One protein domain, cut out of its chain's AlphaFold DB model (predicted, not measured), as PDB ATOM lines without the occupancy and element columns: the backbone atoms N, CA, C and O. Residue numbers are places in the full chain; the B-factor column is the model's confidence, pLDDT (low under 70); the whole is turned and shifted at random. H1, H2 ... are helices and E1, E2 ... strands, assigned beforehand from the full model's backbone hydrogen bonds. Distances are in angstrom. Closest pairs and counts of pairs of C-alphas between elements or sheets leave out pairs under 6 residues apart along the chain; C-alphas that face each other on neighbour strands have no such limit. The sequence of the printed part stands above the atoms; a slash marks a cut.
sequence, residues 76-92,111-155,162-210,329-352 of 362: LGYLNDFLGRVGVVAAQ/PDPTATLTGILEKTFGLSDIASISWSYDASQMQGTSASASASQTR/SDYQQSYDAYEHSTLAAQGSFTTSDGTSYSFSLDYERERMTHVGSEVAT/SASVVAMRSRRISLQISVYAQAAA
ATOM      1  N   LEU A  76      44.220  34.857  66.174       70.06
ATOM      2  CA  LEU A  76      44.626  36.084  65.487       70.06
ATOM      3  C   LEU A  76      45.906  35.913  64.659       70.06
ATOM      4  O   LEU A  76      46.031  36.514  63.591       70.06
ATOM      5  N   GLY A  77      46.865  35.123  65.141       79.25
ATOM      6  CA  GLY A  77      48.073  34.768  64.401       79.25
ATOM      7  C   GLY A  77      47.748  33.956  63.149       79.25
ATOM      8  O   GLY A  77      48.175  34.331  62.059       79.25
ATOM      9  N   TYR A  78      46.935  32.907  63.291       75.00
ATOM     10  CA  TYR A  78      46.512  32.063  62.172       75.00
ATOM     11  C   TYR A  78      45.655  32.813  61.157       75.00
ATOM     12  O   TYR A  78      45.872  32.655  59.962       75.00
ATOM     13  N   LEU A  79      44.740  33.675  61.605       72.75
ATOM     14  CA  LEU A  79      43.950  34.523  60.713       72.75
ATOM     15  C   LEU A  79      44.835  35.505  59.950       72.75
ATOM     16  O   LEU A  79      44.667  35.645  58.748       72.75
ATOM     17  N   ASN A  80      45.798  36.163  60.603       73.25
ATOM     18  CA  ASN A  80      46.709  37.070  59.898       73.25
ATOM     19  C   ASN A  80      47.612  36.337  58.900       73.25
ATOM     20  O   ASN A  80      47.873  36.885  57.833       73.25
ATOM     21  N   ASP A  81      48.076  35.128  59.224       79.75
ATOM     22  CA  ASP A  81      48.844  34.296  58.291       79.75
ATOM     23  C   ASP A  81      47.970  33.851  57.107       79.75
ATOM     24  O   ASP A  81      48.351  34.027  55.952       79.75
ATOM     25  N   PHE A  82      46.747  33.384  57.380       76.25
ATOM     26  CA  PHE A  82      45.755  33.050  56.357       76.25
ATOM     27  C   PHE A  82      45.451  34.246  55.454       76.25
ATOM     28  O   PHE A  82      45.530  34.124  54.241       76.25
ATOM     29  N   LEU A  83      45.183  35.420  56.020       72.25
ATOM     30  CA  LEU A  83      44.902  36.648  55.275       72.25
ATOM     31  C   LEU A  83      46.109  37.164  54.506       72.25
ATOM     32  O   LEU A  83      45.947  37.675  53.406       72.25
ATOM     33  N   GLY A  84      47.315  37.036  55.060       73.81
ATOM     34  CA  GLY A  84      48.542  37.348  54.339       73.81
ATOM     35  C   GLY A  84      48.680  36.462  53.103       73.81
ATOM     36  O   GLY A  84      48.939  36.962  52.015       73.81
ATOM     37  N   ARG A  85      48.418  35.160  53.246       75.44
ATOM     38  CA  ARG A  85      48.490  34.188  52.146       75.44
ATOM     39  C   ARG A  85      47.369  34.374  51.125       75.44
ATOM     40  O   ARG A  85      47.655  34.466  49.939       75.44
ATOM     41  N   VAL A  86      46.117  34.485  51.567       69.94
ATOM     42  CA  VAL A  86      44.952  34.737  50.703       69.94
ATOM     43  C   VAL A  86      45.079  36.090  50.013       69.94
ATOM     44  O   VAL A  86      44.790  36.188  48.829       69.94
ATOM     45  N   GLY A  87      45.569  37.112  50.715       67.81
ATOM     46  CA  GLY A  87      45.848  38.427  50.148       67.81
ATOM     47  C   GLY A  87      46.923  38.376  49.066       67.81
ATOM     48  O   GLY A  87      46.735  38.969  48.011       67.81
ATOM     49  N   VAL A  88      48.003  37.611  49.264       66.44
ATOM     50  CA  VAL A  88      49.019  37.378  48.221       66.44
ATOM     51  C   VAL A  88      48.416  36.647  47.023       66.44
ATOM     52  O   VAL A  88      48.615  37.090  45.896       66.44
ATOM     53  N   VAL A  89      47.633  35.587  47.244       65.75
ATOM     54  CA  VAL A  89      46.968  34.835  46.164       65.75
ATOM     55  C   VAL A  89      45.971  35.716  45.406       65.75
ATOM     56  O   VAL A  89      45.925  35.679  44.180       65.75
ATOM     57  N   ALA A  90      45.205  36.554  46.103       63.66
ATOM     58  CA  ALA A  90      44.257  37.473  45.484       63.66
ATOM     59  C   ALA A  90      44.956  38.616  44.737       63.66
ATOM     60  O   ALA A  90      44.541  38.954  43.632       63.66
ATOM     61  N   ALA A  91      46.038  39.176  45.284       62.16
ATOM     62  CA  ALA A  91      46.852  40.187  44.611       62.16
ATOM     63  C   ALA A  91      47.537  39.619  43.356       62.16
ATOM     64  O   ALA A  91      47.572  40.282  42.318       62.16
ATOM     65  N   GLN A  92      48.016  38.371  43.420       61.12
ATOM     66  CA  GLN A  92      48.526  37.621  42.268       61.12
ATOM     67  C   GLN A  92      47.421  37.346  41.239       61.12
ATOM     68  O   GLN A  92      47.636  37.538  40.046       61.12
ATOM     69  N   PRO A 111      50.450  27.424  49.516       70.62
ATOM     70  CA  PRO A 111      49.743  26.693  50.560       70.62
ATOM     71  C   PRO A 111      48.270  26.526  50.179       70.62
ATOM     72  O   PRO A 111      47.610  27.509  49.844       70.62
ATOM     73  N   ASP A 112      47.762  25.294  50.257       83.88
ATOM     74  CA  ASP A 112      46.346  25.005  50.037       83.88
ATOM     75  C   ASP A 112      45.514  25.791  51.068       83.88
ATOM     76  O   ASP A 112      45.627  25.557  52.284       83.88
ATOM     77  N   PRO A 113      44.697  26.760  50.624       79.88
ATOM     78  CA  PRO A 113      43.913  27.576  51.538       79.88
ATOM     79  C   PRO A 113      42.872  26.729  52.286       79.88
ATOM     80  O   PRO A 113      42.499  27.073  53.408       79.88
ATOM     81  N   THR A 114      42.482  25.582  51.722       84.62
ATOM     82  CA  THR A 114      41.591  24.603  52.348       84.62
ATOM     83  C   THR A 114      42.230  23.998  53.594       84.62
ATOM     84  O   THR A 114      41.635  24.042  54.665       84.62
ATOM     85  N   ALA A 115      43.476  23.527  53.495       87.19
ATOM     86  CA  ALA A 115      44.216  22.976  54.632       87.19
ATOM     87  C   ALA A 115      44.410  24.005  55.761       87.19
ATOM     88  O   ALA A 115      44.332  23.671  56.944       87.19
ATOM     89  N   THR A 116      44.623  25.275  55.402       85.50
ATOM     90  CA  THR A 116      44.771  26.356  56.390       85.50
ATOM     91  C   THR A 116      43.457  26.620  57.126       85.50
ATOM     92  O   THR A 116      43.454  26.741  58.350       85.50
ATOM     93  N   LEU A 117      42.340  26.669  56.396       84.75
ATOM     94  CA  LEU A 117      41.014  26.867  56.974       84.75
ATOM     95  C   LEU A 117      40.616  25.702  57.890       84.75
ATOM     96  O   LEU A 117      40.159  25.944  59.005       84.75
ATOM     97  N   THR A 118      40.866  24.458  57.471       88.00
ATOM     98  CA  THR A 118      40.664  23.268  58.311       88.00
ATOM     99  C   THR A 118      41.451  23.379  59.616       88.00
ATOM    100  O   THR A 118      40.875  23.225  60.688       88.00
ATOM    101  N   GLY A 119      42.729  23.772  59.560       87.50
ATOM    102  CA  GLY A 119      43.546  23.959  60.763       87.50
ATOM    103  C   GLY A 119      43.052  25.077  61.692       87.50
ATOM    104  O   GLY A 119      43.215  24.982  62.910       87.50
ATOM    105  N   ILE A 120      42.435  26.136  61.152       84.62
ATOM    106  CA  ILE A 120      41.782  27.179  61.960       84.62
ATOM    107  C   ILE A 120      40.543  26.607  62.648       84.62
ATOM    108  O   ILE A 120      40.368  26.827  63.847       84.62
ATOM    109  N   LEU A 121      39.704  25.868  61.920       85.69
ATOM    110  CA  LEU A 121      38.492  25.261  62.470       85.69
ATOM    111  C   LEU A 121      38.820  24.230  63.560       85.69
ATOM    112  O   LEU A 121      38.240  24.282  64.644       85.69
ATOM    113  N   GLU A 122      39.812  23.372  63.329       88.31
ATOM    114  CA  GLU A 122      40.329  22.409  64.307       88.31
ATOM    115  C   GLU A 122      40.814  23.097  65.588       88.31
ATOM    116  O   GLU A 122      40.415  22.726  66.688       88.31
ATOM    117  N   LYS A 123      41.658  24.129  65.471       86.31
ATOM    118  CA  LYS A 123      42.269  24.785  66.641       86.31
ATOM    119  C   LYS A 123      41.316  25.700  67.395       86.31
ATOM    120  O   LYS A 123      41.459  25.851  68.604       86.31
ATOM    121  N   THR A 124      40.385  26.334  66.687       81.56
ATOM    122  CA  THR A 124      39.462  27.311  67.281       81.56
ATOM    123  C   THR A 124      38.246  26.622  67.888       81.56
ATOM    124  O   THR A 124      37.792  27.026  68.954       81.56
ATOM    125  N   PHE A 125      37.735  25.575  67.234       81.81
ATOM    126  CA  PHE A 125      36.491  24.905  67.625       81.81
ATOM    127  C   PHE A 125      36.677  23.464  68.105       81.81
ATOM    128  O   PHE A 125      35.708  22.846  68.533       81.81
ATOM    129  N   GLY A 126      37.893  22.913  68.040       88.12
ATOM    130  CA  GLY A 126      38.139  21.513  68.394       88.12
ATOM    131  C   GLY A 126      37.545  20.518  67.393       88.12
ATOM    132  O   GLY A 126      37.300  19.372  67.753       88.12
ATOM    133  N   LEU A 127      37.275  20.947  66.156       87.75
ATOM    134  CA  LEU A 127      36.659  20.118  65.118       87.75
ATOM    135  C   LEU A 127      37.700  19.198  64.470       87.75
ATOM    136  O   LEU A 127      38.241  19.544  63.429       87.75
ATOM    137  N   SER A 128      37.989  18.041  65.065       92.06
ATOM    138  CA  SER A 128      38.971  17.078  64.530       92.06
ATOM    139  C   SER A 128      38.470  16.240  63.347       92.06
ATOM    140  O   SER A 128      39.263  15.586  62.675       92.06
ATOM    141  N   ASP A 129      37.161  16.254  63.088       93.69
ATOM    142  CA  ASP A 129      36.497  15.225  62.282       93.69
ATOM    143  C   ASP A 129      35.874  15.796  60.997       93.69
ATOM    144  O   ASP A 129      34.789  15.386  60.583       93.69
ATOM    145  N   ILE A 130      36.524  16.779  60.370       92.31
ATOM    146  CA  ILE A 130      36.027  17.426  59.147       92.31
ATOM    147  C   ILE A 130      36.248  16.492  57.946       92.31
ATOM    148  O   ILE A 130      37.376  16.282  57.507       92.31
ATOM    149  N   ALA A 131      35.165  15.939  57.394       94.00
ATOM    150  CA  ALA A 131      35.206  15.024  56.252       94.00
ATOM    151  C   ALA A 131      35.285  15.763  54.910       94.00
ATOM    152  O   ALA A 131      35.957  15.317  53.980       94.00
ATOM    153  N   SER A 132      34.591  16.894  54.793       93.31
ATOM    154  CA  SER A 132      34.664  17.759  53.618       93.31
ATOM    155  C   SER A 132      34.419  19.210  53.997       93.31
ATOM    156  O   SER A 132      33.689  19.512  54.939       93.31
ATOM    157  N   ILE A 133      35.037  20.116  53.246       93.12
ATOM    158  CA  ILE A 133      34.866  21.555  53.403       93.12
ATOM    159  C   ILE A 133      34.686  22.184  52.024       93.12
ATOM    160  O   ILE A 133      35.409  21.880  51.076       93.12
ATOM    161  N   SER A 134      33.686  23.045  51.907       92.75
ATOM    162  CA  SER A 134      33.414  23.851  50.726       92.75
ATOM    163  C   SER A 134      33.298  25.294  51.175       92.75
ATOM    164  O   SER A 134      32.539  25.601  52.090       92.75
ATOM    165  N   TRP A 135      34.072  26.183  50.573       91.38
ATOM    166  CA  TRP A 135      34.066  27.589  50.943       91.38
ATOM    167  C   TRP A 135      34.320  28.454  49.717       91.38
ATOM    168  O   TRP A 135      34.941  28.028  48.742       91.38
ATOM    169  N   SER A 136      33.820  29.678  49.776       87.88
ATOM    170  CA  SER A 136      34.098  30.732  48.818       87.88
ATOM    171  C   SER A 136      34.435  32.010  49.574       87.88
ATOM    172  O   SER A 136      33.951  32.252  50.681       87.88
ATOM    173  N   TYR A 137      35.281  32.837  48.974       86.50
ATOM    174  CA  TYR A 137      35.586  34.164  49.487       86.50
ATOM    175  C   TYR A 137      35.379  35.199  48.398       86.50
ATOM    176  O   TYR A 137      35.598  34.928  47.216       86.50
ATOM    177  N   ASP A 138      34.942  36.382  48.813       83.00
ATOM    178  CA  ASP A 138      34.793  37.520  47.923       83.00
ATOM    179  C   ASP A 138      36.052  38.392  47.995       83.00
ATOM    180  O   ASP A 138      36.246  39.179  48.922       83.00
ATOM    181  N   ALA A 139      36.933  38.230  47.006       71.94
ATOM    182  CA  ALA A 139      38.149  39.029  46.880       71.94
ATOM    183  C   ALA A 139      37.882  40.468  46.408       71.94
ATOM    184  O   ALA A 139      38.795  41.293  46.442       71.94
ATOM    185  N   SER A 140      36.665  40.780  45.938       73.31
ATOM    186  CA  SER A 140      36.355  42.091  45.353       73.31
ATOM    187  C   SER A 140      36.388  43.229  46.376       73.31
ATOM    188  O   SER A 140      36.524  44.388  45.989       73.31
ATOM    189  N   GLN A 141      36.329  42.905  47.670       65.50
ATOM    190  CA  GLN A 141      36.326  43.888  48.752       65.50
ATOM    191  C   GLN A 141      37.693  44.142  49.392       65.50
ATOM    192  O   GLN A 141      37.784  44.994  50.271       65.50
ATOM    193  N   MET A 142      38.773  43.487  48.943       66.00
ATOM    194  CA  MET A 142      40.117  43.835  49.416       66.00
ATOM    195  C   MET A 142      40.510  45.230  48.910       66.00
ATOM    196  O   MET A 142      41.069  45.394  47.826       66.00
ATOM    197  N   GLN A 143      40.150  46.246  49.692       62.22
ATOM    198  CA  GLN A 143      40.362  47.648  49.375       62.22
ATOM    199  C   GLN A 143      41.817  48.047  49.651       62.22
ATOM    200  O   GLN A 143      42.458  47.564  50.581       62.22
ATOM    201  N   GLY A 144      42.360  48.885  48.768       57.78
ATOM    202  CA  GLY A 144      43.785  49.192  48.714       57.78
ATOM    203  C   GLY A 144      44.297  50.035  49.881       57.78
ATOM    204  O   GLY A 144      43.600  50.885  50.433       57.78
ATOM    205  N   THR A 145      45.569  49.827  50.207       67.19
ATOM    206  CA  THR A 145      46.336  50.641  51.149       67.19
ATOM    207  C   THR A 145      46.423  52.086  50.656       67.19
ATOM    208  O   THR A 145      46.813  52.337  49.518       67.19
ATOM    209  N   SER A 146      46.119  53.049  51.527       69.19
ATOM    210  CA  SER A 146      46.324  54.474  51.258       69.19
ATOM    211  C   SER A 146      47.507  54.980  52.077       69.19
ATOM    212  O   SER A 146      47.544  54.820  53.295       69.19
ATOM    213  N   ALA A 147      48.501  55.566  51.414       70.56
ATOM    214  CA  ALA A 147      49.661  56.155  52.070       70.56
ATOM    215  C   ALA A 147      49.682  57.667  51.834       70.56
ATOM    216  O   ALA A 147      49.538  58.125  50.702       70.56
ATOM    217  N   SER A 148      49.878  58.427  52.906       70.25
ATOM    218  CA  SER A 148      50.067  59.872  52.895       70.25
ATOM    219  C   SER A 148      51.453  60.186  53.448       70.25
ATOM    220  O   SER A 148      51.787  59.828  54.576       70.25
ATOM    221  N   ALA A 149      52.286  60.837  52.641       70.75
ATOM    222  CA  ALA A 149      53.589  61.330  53.066       70.75
ATOM    223  C   ALA A 149      53.539  62.855  53.125       70.75
ATOM    224  O   ALA A 149      53.107  63.497  52.167       70.75
ATOM    225  N   SER A 150      54.015  63.441  54.222       72.94
ATOM    226  CA  SER A 150      54.223  64.882  54.315       72.94
ATOM    227  C   SER A 150      55.650  65.179  54.772       72.94
ATOM    228  O   SER A 150      56.171  64.596  55.721       72.94
ATOM    229  N   ALA A 151      56.314  66.075  54.051       69.50
ATOM    230  CA  ALA A 151      57.632  66.573  54.404       69.50
ATOM    231  C   ALA A 151      57.537  68.088  54.535       69.50
ATOM    232  O   ALA A 151      57.001  68.756  53.647       69.50
ATOM    233  N   SER A 152      58.053  68.626  55.635       69.69
ATOM    234  CA  SER A 152      58.191  70.064  55.819       69.69
ATOM    235  C   SER A 152      59.658  70.396  56.057       69.69
ATOM    236  O   SER A 152      60.356  69.735  56.828       69.69
ATOM    237  N   GLN A 153      60.138  71.405  55.338       64.56
ATOM    238  CA  GLN A 153      61.481  71.934  55.497       64.56
ATOM    239  C   GLN A 153      61.353  73.414  55.826       64.56
ATOM    240  O   GLN A 153      60.927  74.207  54.986       64.56
ATOM    241  N   THR A 154      61.751  73.790  57.036       64.81
ATOM    242  CA  THR A 154      61.841  75.199  57.416       64.81
ATOM    243  C   THR A 154      63.268  75.659  57.148       64.81
ATOM    244  O   THR A 154      64.200  75.241  57.832       64.81
ATOM    245  N   ARG A 155      63.471  76.496  56.121       59.56
ATOM    246  CA  ARG A 155      64.757  77.182  55.923       59.56
ATOM    247  C   ARG A 155      64.799  78.411  56.818       59.56
ATOM    248  O   ARG A 155      64.060  79.366  56.586       59.56
ATOM    249  N   SER A 162      68.619  74.450  60.245       63.59
ATOM    250  CA  SER A 162      67.647  73.808  59.359       63.59
ATOM    251  C   SER A 162      67.052  72.615  60.087       63.59
ATOM    252  O   SER A 162      67.759  71.641  60.364       63.59
ATOM    253  N   ASP A 163      65.757  72.706  60.369       74.25
ATOM    254  CA  ASP A 163      64.969  71.608  60.911       74.25
ATOM    255  C   ASP A 163      64.206  70.948  59.761       74.25
ATOM    256  O   ASP A 163      63.419  71.580  59.043       74.25
ATOM    257  N   TYR A 164      64.494  69.669  59.551       71.62
ATOM    258  CA  TYR A 164      63.805  68.822  58.595       71.62
ATOM    259  C   TYR A 164      62.892  67.867  59.356       71.62
ATOM    260  O   TYR A 164      63.356  67.081  60.180       71.62
ATOM    261  N   GLN A 165      61.596  67.931  59.064       76.56
ATOM    262  CA  GLN A 165      60.603  67.020  59.620       76.56
ATOM    263  C   GLN A 165      59.927  66.265  58.480       76.56
ATOM    264  O   GLN A 165      59.344  66.860  57.568       76.56
ATOM    265  N   GLN A 166      59.981  64.941  58.550       71.94
ATOM    266  CA  GLN A 166      59.249  64.052  57.666       71.94
ATOM    267  C   GLN A 166      58.278  63.228  58.500       71.94
ATOM    268  O   GLN A 166      58.672  62.593  59.474       71.94
ATOM    269  N   SER A 167      57.011  63.214  58.103       78.44
ATOM    270  CA  SER A 167      56.015  62.317  58.675       78.44
ATOM    271  C   SER A 167      55.353  61.504  57.572       78.44
ATOM    272  O   SER A 167      55.076  61.988  56.471       78.44
ATOM    273  N   TYR A 168      55.149  60.230  57.853       75.25
ATOM    274  CA  TYR A 168      54.550  59.271  56.951       75.25
ATOM    275  C   TYR A 168      53.434  58.548  57.689       75.25
ATOM    276  O   TYR A 168      53.676  57.892  58.699       75.25
ATOM    277  N   ASP A 169      52.225  58.661  57.158       78.25
ATOM    278  CA  ASP A 169      51.047  57.959  57.634       78.25
ATOM    279  C   ASP A 169      50.596  56.973  56.562       78.25
ATOM    280  O   ASP A 169      50.169  57.356  55.473       78.25
ATOM    281  N   ALA A 170      50.663  55.683  56.868       76.06
ATOM    282  CA  ALA A 170      50.036  54.645  56.066       76.06
ATOM    283  C   ALA A 170      48.775  54.153  56.763       76.06
ATOM    284  O   ALA A 170      48.819  53.693  57.905       76.06
ATOM    285  N   TYR A 171      47.659  54.219  56.049       78.19
ATOM    286  CA  TYR A 171      46.397  53.632  56.455       78.19
ATOM    287  C   TYR A 171      46.104  52.413  55.583       78.19
ATOM    288  O   TYR A 171      45.973  52.501  54.361       78.19
ATOM    289  N   GLU A 172      46.015  51.262  56.232       80.38
ATOM    290  CA  GLU A 172      45.673  49.983  55.633       80.38
ATOM    291  C   GLU A 172      44.307  49.557  56.180       80.38
ATOM    292  O   GLU A 172      44.162  49.284  57.375       80.38
ATOM    293  N   HIS A 173      43.304  49.512  55.307       80.31
ATOM    294  CA  HIS A 173      42.009  48.899  55.584       80.31
ATOM    295  C   HIS A 173      41.894  47.647  54.731       80.31
ATOM    296  O   HIS A 173      42.256  47.656  53.561       80.31
ATOM    297  N   SER A 174      41.470  46.541  55.323       78.50
ATOM    298  CA  SER A 174      41.291  45.287  54.603       78.50
ATOM    299  C   SER A 174      40.041  44.609  55.118       78.50
ATOM    300  O   SER A 174      39.953  44.295  56.306       78.50
ATOM    301  N   THR A 175      39.097  44.355  54.226       82.12
ATOM    302  CA  THR A 175      37.936  43.523  54.515       82.12
ATOM    303  C   THR A 175      38.084  42.190  53.789       82.12
ATOM    304  O   THR A 175      38.602  42.109  52.673       82.12
ATOM    305  N   LEU A 176      37.681  41.116  54.458       82.06
ATOM    306  CA  LEU A 176      37.529  39.795  53.873       82.06
ATOM    307  C   LEU A 176      36.173  39.261  54.322       82.06
ATOM    308  O   LEU A 176      35.935  39.108  55.515       82.06
ATOM    309  N   ALA A 177      35.326  38.930  53.355       84.56
ATOM    310  CA  ALA A 177      34.131  38.138  53.586       84.56
ATOM    311  C   ALA A 177      34.350  36.748  52.983       84.56
ATOM    312  O   ALA A 177      34.689  36.607  51.802       84.56
ATOM    313  N   ALA A 178      34.171  35.715  53.796       84.88
ATOM    314  CA  ALA A 178      34.174  34.331  53.357       84.88
ATOM    315  C   ALA A 178      32.957  33.606  53.918       84.88
ATOM    316  O   ALA A 178      32.475  33.897  55.008       84.88
ATOM    317  N   GLN A 179      32.450  32.643  53.169       90.06
ATOM    318  CA  GLN A 179      31.343  31.805  53.600       90.06
ATOM    319  C   GLN A 179      31.579  30.385  53.122       90.06
ATOM    320  O   GLN A 179      32.236  30.150  52.107       90.06
ATOM    321  N   GLY A 180      31.039  29.422  53.845       91.06
ATOM    322  CA  GLY A 180      31.195  28.036  53.467       91.06
ATOM    323  C   GLY A 180      30.359  27.099  54.302       91.06
ATOM    324  O   GLY A 180      29.548  27.497  55.139       91.06
ATOM    325  N   SER A 181      30.578  25.824  54.049       92.56
ATOM    326  CA  SER A 181      30.029  24.732  54.819       92.56
ATOM    327  C   SER A 181      31.057  23.624  54.954       92.56
ATOM    328  O   SER A 181      31.839  23.380  54.034       92.56
ATOM    329  N   PHE A 182      31.024  22.919  56.072       92.94
ATOM    330  CA  PHE A 182      31.776  21.690  56.251       92.94
ATOM    331  C   PHE A 182      30.853  20.583  56.747       92.94
ATOM    332  O   PHE A 182      29.847  20.846  57.407       92.94
ATOM    333  N   THR A 183      31.198  19.347  56.411       93.19
ATOM    334  CA  THR A 183      30.499  18.154  56.886       93.19
ATOM    335  C   THR A 183      31.455  17.356  57.753       93.19
ATOM    336  O   THR A 183      32.596  17.107  57.357       93.19
ATOM    337  N   THR A 184      31.008  16.981  58.945       92.81
ATOM    338  CA  THR A 184      31.766  16.124  59.858       92.81
ATOM    339  C   THR A 184      31.637  14.649  59.470       92.81
ATOM    340  O   THR A 184      30.803  14.269  58.647       92.81
ATOM    341  N   SER A 185      32.498  13.796  60.025       92.88
ATOM    342  CA  SER A 185      32.533  12.351  59.741       92.88
ATOM    343  C   SER A 185      31.227  11.615  60.077       92.88
ATOM    344  O   SER A 185      30.924  10.587  59.474       92.88
ATOM    345  N   ASP A 186      30.432  12.166  60.994       91.81
ATOM    346  CA  ASP A 186      29.090  11.706  61.369       91.81
ATOM    347  C   ASP A 186      27.994  12.091  60.348       91.81
ATOM    348  O   ASP A 186      26.840  11.694  60.500       91.81
ATOM    349  N   GLY A 187      28.341  12.848  59.301       92.50
ATOM    350  CA  GLY A 187      27.415  13.333  58.279       92.50
ATOM    351  C   GLY A 187      26.691  14.631  58.641       92.50
ATOM    352  O   GLY A 187      25.861  15.091  57.853       92.50
ATOM    353  N   THR A 188      26.991  15.247  59.788       88.88
ATOM    354  CA  THR A 188      26.393  16.529  60.175       88.88
ATOM    355  C   THR A 188      27.004  17.665  59.356       88.88
ATOM    356  O   THR A 188      28.222  17.828  59.301       88.88
ATOM    357  N   SER A 189      26.157  18.472  58.714       89.31
ATOM    358  CA  SER A 189      26.593  19.636  57.940       89.31
ATOM    359  C   SER A 189      26.421  20.930  58.728       89.31
ATOM    360  O   SER A 189      25.363  21.202  59.305       89.31
ATOM    361  N   TYR A 190      27.463  21.752  58.682       88.12
ATOM    362  CA  TYR A 190      27.540  23.056  59.319       88.12
ATOM    363  C   TYR A 190      27.821  24.116  58.266       88.12
ATOM    364  O   TYR A 190      28.690  23.927  57.416       88.12
ATOM    365  N   SER A 191      27.120  25.245  58.328       88.44
ATOM    366  CA  SER A 191      27.474  26.447  57.570       88.44
ATOM    367  C   SER A 191      28.220  27.441  58.453       88.44
ATOM    368  O   SER A 191      27.995  27.493  59.662       88.44
ATOM    369  N   PHE A 192      29.109  28.224  57.849       85.62
ATOM    370  CA  PHE A 192      29.792  29.332  58.502       85.62
ATOM    371  C   PHE A 192      29.848  30.553  57.582       85.62
ATOM    372  O   PHE A 192      29.953  30.441  56.359       85.62
ATOM    373  N   SER A 193      29.815  31.727  58.200       86.44
ATOM    374  CA  SER A 193      30.205  33.001  57.602       86.44
ATOM    375  C   SER A 193      31.379  33.563  58.399       86.44
ATOM    376  O   SER A 193      31.446  33.393  59.616       86.44
ATOM    377  N   LEU A 194      32.314  34.187  57.700       82.50
ATOM    378  CA  LEU A 194      33.505  34.830  58.223       82.50
ATOM    379  C   LEU A 194      33.533  36.243  57.655       82.50
ATOM    380  O   LEU A 194      33.902  36.441  56.501       82.50
ATOM    381  N   ASP A 195      33.175  37.209  58.487       84.06
ATOM    382  CA  ASP A 195      33.402  38.620  58.208       84.06
ATOM    383  C   ASP A 195      34.641  39.053  58.983       84.06
ATOM    384  O   ASP A 195      34.687  38.956  60.211       84.06
ATOM    385  N   TYR A 196      35.665  39.486  58.258       78.69
ATOM    386  CA  TYR A 196      36.901  40.009  58.807       78.69
ATOM    387  C   TYR A 196      37.096  41.439  58.330       78.69
ATOM    388  O   TYR A 196      37.098  41.725  57.136       78.69
ATOM    389  N   GLU A 197      37.329  42.329  59.282       81.31
ATOM    390  CA  GLU A 197      37.713  43.706  59.028       81.31
ATOM    391  C   GLU A 197      38.998  44.002  59.796       81.31
ATOM    392  O   GLU A 197      39.105  43.721  60.996       81.31
ATOM    393  N   ARG A 198      39.982  44.556  59.088       79.19
ATOM    394  CA  ARG A 198      41.231  45.054  59.648       79.19
ATOM    395  C   ARG A 198      41.401  46.512  59.298       79.19
ATOM    396  O   ARG A 198      41.448  46.875  58.131       79.19
ATOM    397  N   GLU A 199      41.642  47.302  60.329       82.38
ATOM    398  CA  GLU A 199      42.171  48.654  60.217       82.38
ATOM    399  C   GLU A 199      43.559  48.684  60.852       82.38
ATOM    400  O   GLU A 199      43.763  48.216  61.979       82.38
ATOM    401  N   ARG A 200      44.536  49.216  60.121       78.25
ATOM    402  CA  ARG A 200      45.894  49.430  60.606       78.25
ATOM    403  C   ARG A 200      46.386  50.799  60.155       78.25
ATOM    404  O   ARG A 200      46.600  51.041  58.976       78.25
ATOM    405  N   MET A 201      46.672  51.654  61.130       81.75
ATOM    406  CA  MET A 201      47.416  52.893  60.923       81.75
ATOM    407  C   MET A 201      48.888  52.660  61.284       81.75
ATOM    408  O   MET A 201      49.201  52.080  62.325       81.75
ATOM    409  N   THR A 202      49.798  53.072  60.407       79.75
ATOM    410  CA  THR A 202      51.240  53.070  60.646       79.75
ATOM    411  C   THR A 202      51.746  54.494  60.485       79.75
ATOM    412  O   THR A 202      51.781  55.002  59.372       79.75
ATOM    413  N   HIS A 203      52.148  55.111  61.593       77.38
ATOM    414  CA  HIS A 203      52.811  56.410  61.603       77.38
ATOM    415  C   HIS A 203      54.329  56.216  61.706       77.38
ATOM    416  O   HIS A 203      54.806  55.449  62.549       77.38
ATOM    417  N   VAL A 204      55.087  56.906  60.858       77.25
ATOM    418  CA  VAL A 204      56.550  56.973  60.890       77.25
ATOM    419  C   VAL A 204      56.958  58.441  60.811       77.25
ATOM    420  O   VAL A 204      56.766  59.086  59.786       77.25
ATOM    421  N   GLY A 205      57.529  58.963  61.894       76.00
ATOM    422  CA  GLY A 205      58.108  60.303  61.953       76.00
ATOM    423  C   GLY A 205      59.634  60.246  61.942       76.00
ATOM    424  O   GLY A 205      60.230  59.352  62.546       76.00
ATOM    425  N   SER A 206      60.263  61.199  61.264       75.62
ATOM    426  CA  SER A 206      61.703  61.442  61.291       75.62
ATOM    427  C   SER A 206      61.952  62.934  61.459       75.62
ATOM    428  O   SER A 206      61.417  63.748  60.705       75.62
ATOM    429  N   GLU A 207      62.774  63.284  62.441       74.06
ATOM    430  CA  GLU A 207      63.215  64.653  62.681       74.06
ATOM    431  C   GLU A 207      64.735  64.711  62.546       74.06
ATOM    432  O   GLU A 207      65.473  63.961  63.188       74.06
ATOM    433  N   VAL A 208      65.211  65.603  61.682       73.50
ATOM    434  CA  VAL A 208      66.632  65.871  61.482       73.50
ATOM    435  C   VAL A 208      66.857  67.358  61.712       73.50
ATOM    436  O   VAL A 208      66.546  68.188  60.860       73.50
ATOM    437  N   ALA A 209      67.409  67.688  62.875       70.00
ATOM    438  CA  ALA A 209      67.866  69.030  63.200       70.00
ATOM    439  C   ALA A 209      69.344  69.167  62.818       70.00
ATOM    440  O   ALA A 209      70.191  68.384  63.258       70.00
ATOM    441  N   THR A 210      69.665  70.165  61.996       64.12
ATOM    442  CA  THR A 210      71.049  70.514  61.656       64.12
ATOM    443  C   THR A 210      71.363  71.908  62.184       64.12
ATOM    444  O   THR A 210      70.953  72.918  61.613       64.12
ATOM    445  N   SER A 329      68.074  61.925  66.256       47.56
ATOM    446  CA  SER A 329      67.085  61.298  67.138       47.56
ATOM    447  C   SER A 329      65.962  60.712  66.284       47.56
ATOM    448  O   SER A 329      65.072  61.431  65.850       47.56
ATOM    449  N   ALA A 330      65.994  59.406  66.015       43.22
ATOM    450  CA  ALA A 330      64.893  58.720  65.340       43.22
ATOM    451  C   ALA A 330      63.932  58.137  66.389       43.22
ATOM    452  O   ALA A 330      64.264  57.157  67.060       43.22
ATOM    453  N   SER A 331      62.739  58.717  66.540       45.25
ATOM    454  CA  SER A 331      61.681  58.151  67.383       45.25
ATOM    455  C   SER A 331      60.624  57.458  66.523       45.25
ATOM    456  O   SER A 331      59.803  58.109  65.885       45.25
ATOM    457  N   VAL A 332      60.606  56.124  66.532       41.88
ATOM    458  CA  VAL A 332      59.532  55.343  65.900       41.88
ATOM    459  C   VAL A 332      58.418  55.126  66.923       41.88
ATOM    460  O   VAL A 332      58.494  54.218  67.750       41.88
ATOM    461  N   VAL A 333      57.370  55.949  66.875       43.50
ATOM    462  CA  VAL A 333      56.150  55.739  67.672       43.50
ATOM    463  C   VAL A 333      55.121  55.015  66.806       43.50
ATOM    464  O   VAL A 333      54.292  55.623  66.139       43.50
ATOM    465  N   ALA A 334      55.175  53.682  66.805       42.97
ATOM    466  CA  ALA A 334      54.181  52.863  66.118       42.97
ATOM    467  C   ALA A 334      52.911  52.740  66.977       42.97
ATOM    468  O   ALA A 334      52.768  51.797  67.760       42.97
ATOM    469  N   MET A 335      51.970  53.675  66.834       42.91
ATOM    470  CA  MET A 335      50.647  53.543  67.446       42.91
ATOM    471  C   MET A 335      49.821  52.523  66.649       42.91
ATOM    472  O   MET A 335      49.287  52.821  65.586       42.91
ATOM    473  N   ARG A 336      49.753  51.278  67.134       51.19
ATOM    474  CA  ARG A 336      48.962  50.206  66.512       51.19
ATOM    475  C   ARG A 336      47.594  50.118  67.183       51.19
ATOM    476  O   ARG A 336      47.450  49.399  68.166       51.19
ATOM    477  N   SER A 337      46.593  50.808  66.643       44.94
ATOM    478  CA  SER A 337      45.198  50.457  66.932       44.94
ATOM    479  C   SER A 337      44.804  49.288  66.031       44.94
ATOM    480  O   SER A 337      45.058  49.333  64.829       44.94
ATOM    481  N   ARG A 338      44.269  48.211  66.612       56.41
ATOM    482  CA  ARG A 338      43.769  47.038  65.884       56.41
ATOM    483  C   ARG A 338      42.358  46.762  66.369       56.41
ATOM    484  O   ARG A 338      42.172  46.476  67.551       56.41
ATOM    485  N   ARG A 339      41.387  46.803  65.465       50.88
ATOM    486  CA  ARG A 339      40.048  46.272  65.709       50.88
ATOM    487  C   ARG A 339      39.859  45.079  64.790       50.88
ATOM    488  O   ARG A 339      40.094  45.197  63.596       50.88
ATOM    489  N   ILE A 340      39.535  43.931  65.377       51.81
ATOM    490  CA  ILE A 340      39.244  42.697  64.652       51.81
ATOM    491  C   ILE A 340      37.911  42.214  65.194       51.81
ATOM    492  O   ILE A 340      37.799  41.900  66.380       51.81
ATOM    493  N   SER A 341      36.904  42.222  64.332       54.38
ATOM    494  CA  SER A 341      35.591  41.657  64.615       54.38
ATOM    495  C   SER A 341      35.515  40.331  63.872       54.38
ATOM    496  O   SER A 341      35.764  40.301  62.674       54.38
ATOM    497  N   LEU A 342      35.232  39.246  64.593       51.06
ATOM    498  CA  LEU A 342      35.030  37.917  64.030       51.06
ATOM    499  C   LEU A 342      33.640  37.450  64.446       51.06
ATOM    500  O   LEU A 342      33.401  37.217  65.630       51.06
ATOM    501  N   GLN A 343      32.733  37.328  63.485       64.31
ATOM    502  CA  GLN A 343      31.409  36.766  63.723       64.31
ATOM    503  C   GLN A 343      31.309  35.431  62.997       64.31
ATOM    504  O   GLN A 343      31.287  35.399  61.773       64.31
ATOM    505  N   ILE A 344      31.244  34.339  63.759       56.34
ATOM    506  CA  ILE A 344      31.046  32.991  63.223       56.34
ATOM    507  C   ILE A 344      29.669  32.525  63.672       56.34
ATOM    508  O   ILE A 344      29.415  32.359  64.864       56.34
ATOM    509  N   SER A 345      28.768  32.352  62.709       65.25
ATOM    510  CA  SER A 345      27.440  31.784  62.946       65.25
ATOM    511  C   SER A 345      27.443  30.348  62.449       65.25
ATOM    512  O   SER A 345      27.647  30.130  61.259       65.25
ATOM    513  N   VAL A 346      27.236  29.386  63.349       60.47
ATOM    514  CA  VAL A 346      27.175  27.960  63.013       60.47
ATOM    515  C   VAL A 346      25.728  27.500  63.085       60.47
ATOM    516  O   VAL A 346      25.101  27.577  64.141       60.47
ATOM    517  N   TYR A 347      25.201  27.004  61.967       71.06
ATOM    518  CA  TYR A 347      23.870  26.405  61.911       71.06
ATOM    519  C   TYR A 347      24.008  24.914  61.619       71.06
ATOM    520  O   TYR A 347      24.481  24.536  60.548       71.06
ATOM    521  N   ALA A 348      23.594  24.073  62.566       68.06
ATOM    522  CA  ALA A 348      23.459  22.644  62.323       68.06
ATOM    523  C   ALA A 348      22.185  22.407  61.503       68.06
ATOM    524  O   ALA A 348      21.077  22.688  61.969       68.06
ATOM    525  N   GLN A 349      22.326  21.890  60.285       65.50
ATOM    526  CA  GLN A 349      21.190  21.311  59.577       65.50
ATOM    527  C   GLN A 349      21.088  19.846  59.981       65.50
ATOM    528  O   GLN A 349      21.926  19.030  59.605       65.50
ATOM    529  N   ALA A 350      20.051  19.508  60.749       61.16
ATOM    530  CA  ALA A 350      19.696  18.113  60.956       61.16
ATOM    531  C   ALA A 350      19.367  17.517  59.583       61.16
ATOM    532  O   ALA A 350      18.362  17.886  58.967       61.16
ATOM    533  N   ALA A 351      20.235  16.635  59.084       57.53
ATOM    534  CA  ALA A 351      19.926  15.845  57.909       57.53
ATOM    535  C   ALA A 351      18.637  15.091  58.227       57.53
ATOM    536  O   ALA A 351      18.607  14.263  59.139       57.53
ATOM    537  N   ALA A 352      17.552  15.423  57.525       56.06
ATOM    538  CA  ALA A 352      16.327  14.654  57.608       56.06
ATOM    539  C   ALA A 352      16.698  13.235  57.182       56.06
ATOM    540  O   ALA A 352      16.907  12.975  55.997       56.06
TER     541      ALA A 352
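Overview. This is residues 76 to 92, 111 to 155, 162 to 210 and 329 to 352 of the 362 residues of an uncharacterized protein of Planctomycetes bacterium (UniProt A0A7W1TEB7). A long, narrow, twisted ribbon of sheet makes the length of this domain, built on the hairpin of E3 and E4, with two helices side by side across part of it. E1 and E2 follow one another along the free side of E3, the stretch 329 to 352 with the short E5 and E6 runs along the free side of E4, and neither helix covers the E2 end. The printed part has 135 residues with two named helices, H1 and H2, followed along the chain by six named strands, E1 to E6; the sheet is branched, its neighbour pairs E1 and E3, E2 and E3, E3 and E4, E4 and E5, and E4 and E6 are antiparallel, and the class is mixed, helices and strands. It is only just loose, close to extended, with a radius of gyration of the C-alphas of 21.1 A, and a rod spanning 79 by 27 by 25 A.

Along the chain. H1, residues 76 to 92, begins with C-alpha 76 at (44.626, 36.084, 65.487) and is 23.6 A long. H2, residues 113 to 125, measures 17.9 A. E1, residues 130 to 138, measures 23.0 A, and E2, residues 146 to 154, 26.6 A. E3, residues 162 to 184, measures 67.9 A and bends by 57 degrees at residue 181. E4, residues 189 to 210, measures 67.7 A and ends with C-alpha 210 at (71.049, 70.514, 61.656). E5 is residues 340 to 343, and E6, residues 347 to 349, ends at (21.190, 21.311, 59.577).

Arrangement. H1 is on the sheet at a height of 10.0 A, over E3 and only just over E4 and E5, with 3 of its C-alphas on each; it runs across the strands, at 84 degrees to E3 on the local plane. H1 and H2 touch, closest at the C-alphas of Phe 82 and Thr 116, 6.8 A apart, with a shallow tilt of 17 degrees, opposite ways. H2 is on the sheet too, and its closest C-alphas to E1 are those of Thr 114 and Ile 133, 7.5 A apart. In both helices every O i to N i+4 pair is within hydrogen-bond range. E1 and E2 lie on one side of E3, beside residues 177 to 184 and 163 to 171, with N 134 and O 181 at 2.8 A and N 148 and O 169 at 2.8 A. E4 lies on the other side of E3, with N 172 and O 200 at 2.8 A. E3 lies on one side of E4, and E5 and E6 on the other side, E6 with N 349 and O 189 at 3.3 A; E5 has no N and O pair within hydrogen-bond range of E4, and C-alphas 196 and 342 face each other at 5.9 A.

Size, cuts and confidence. The two farthest C-alphas, those of Arg 155 and Ala 352, are 79.1 A apart. Three cuts, 93 to 110, 156 to 161 and 211 to 328, leave C-alpha gaps of 13.8 A, 5.6 A and 11.4 A. Of the links printed whole, none is long. Mean pLDDT of the printed part is 74.6; 43 residues are under 70, among them 329 to 346.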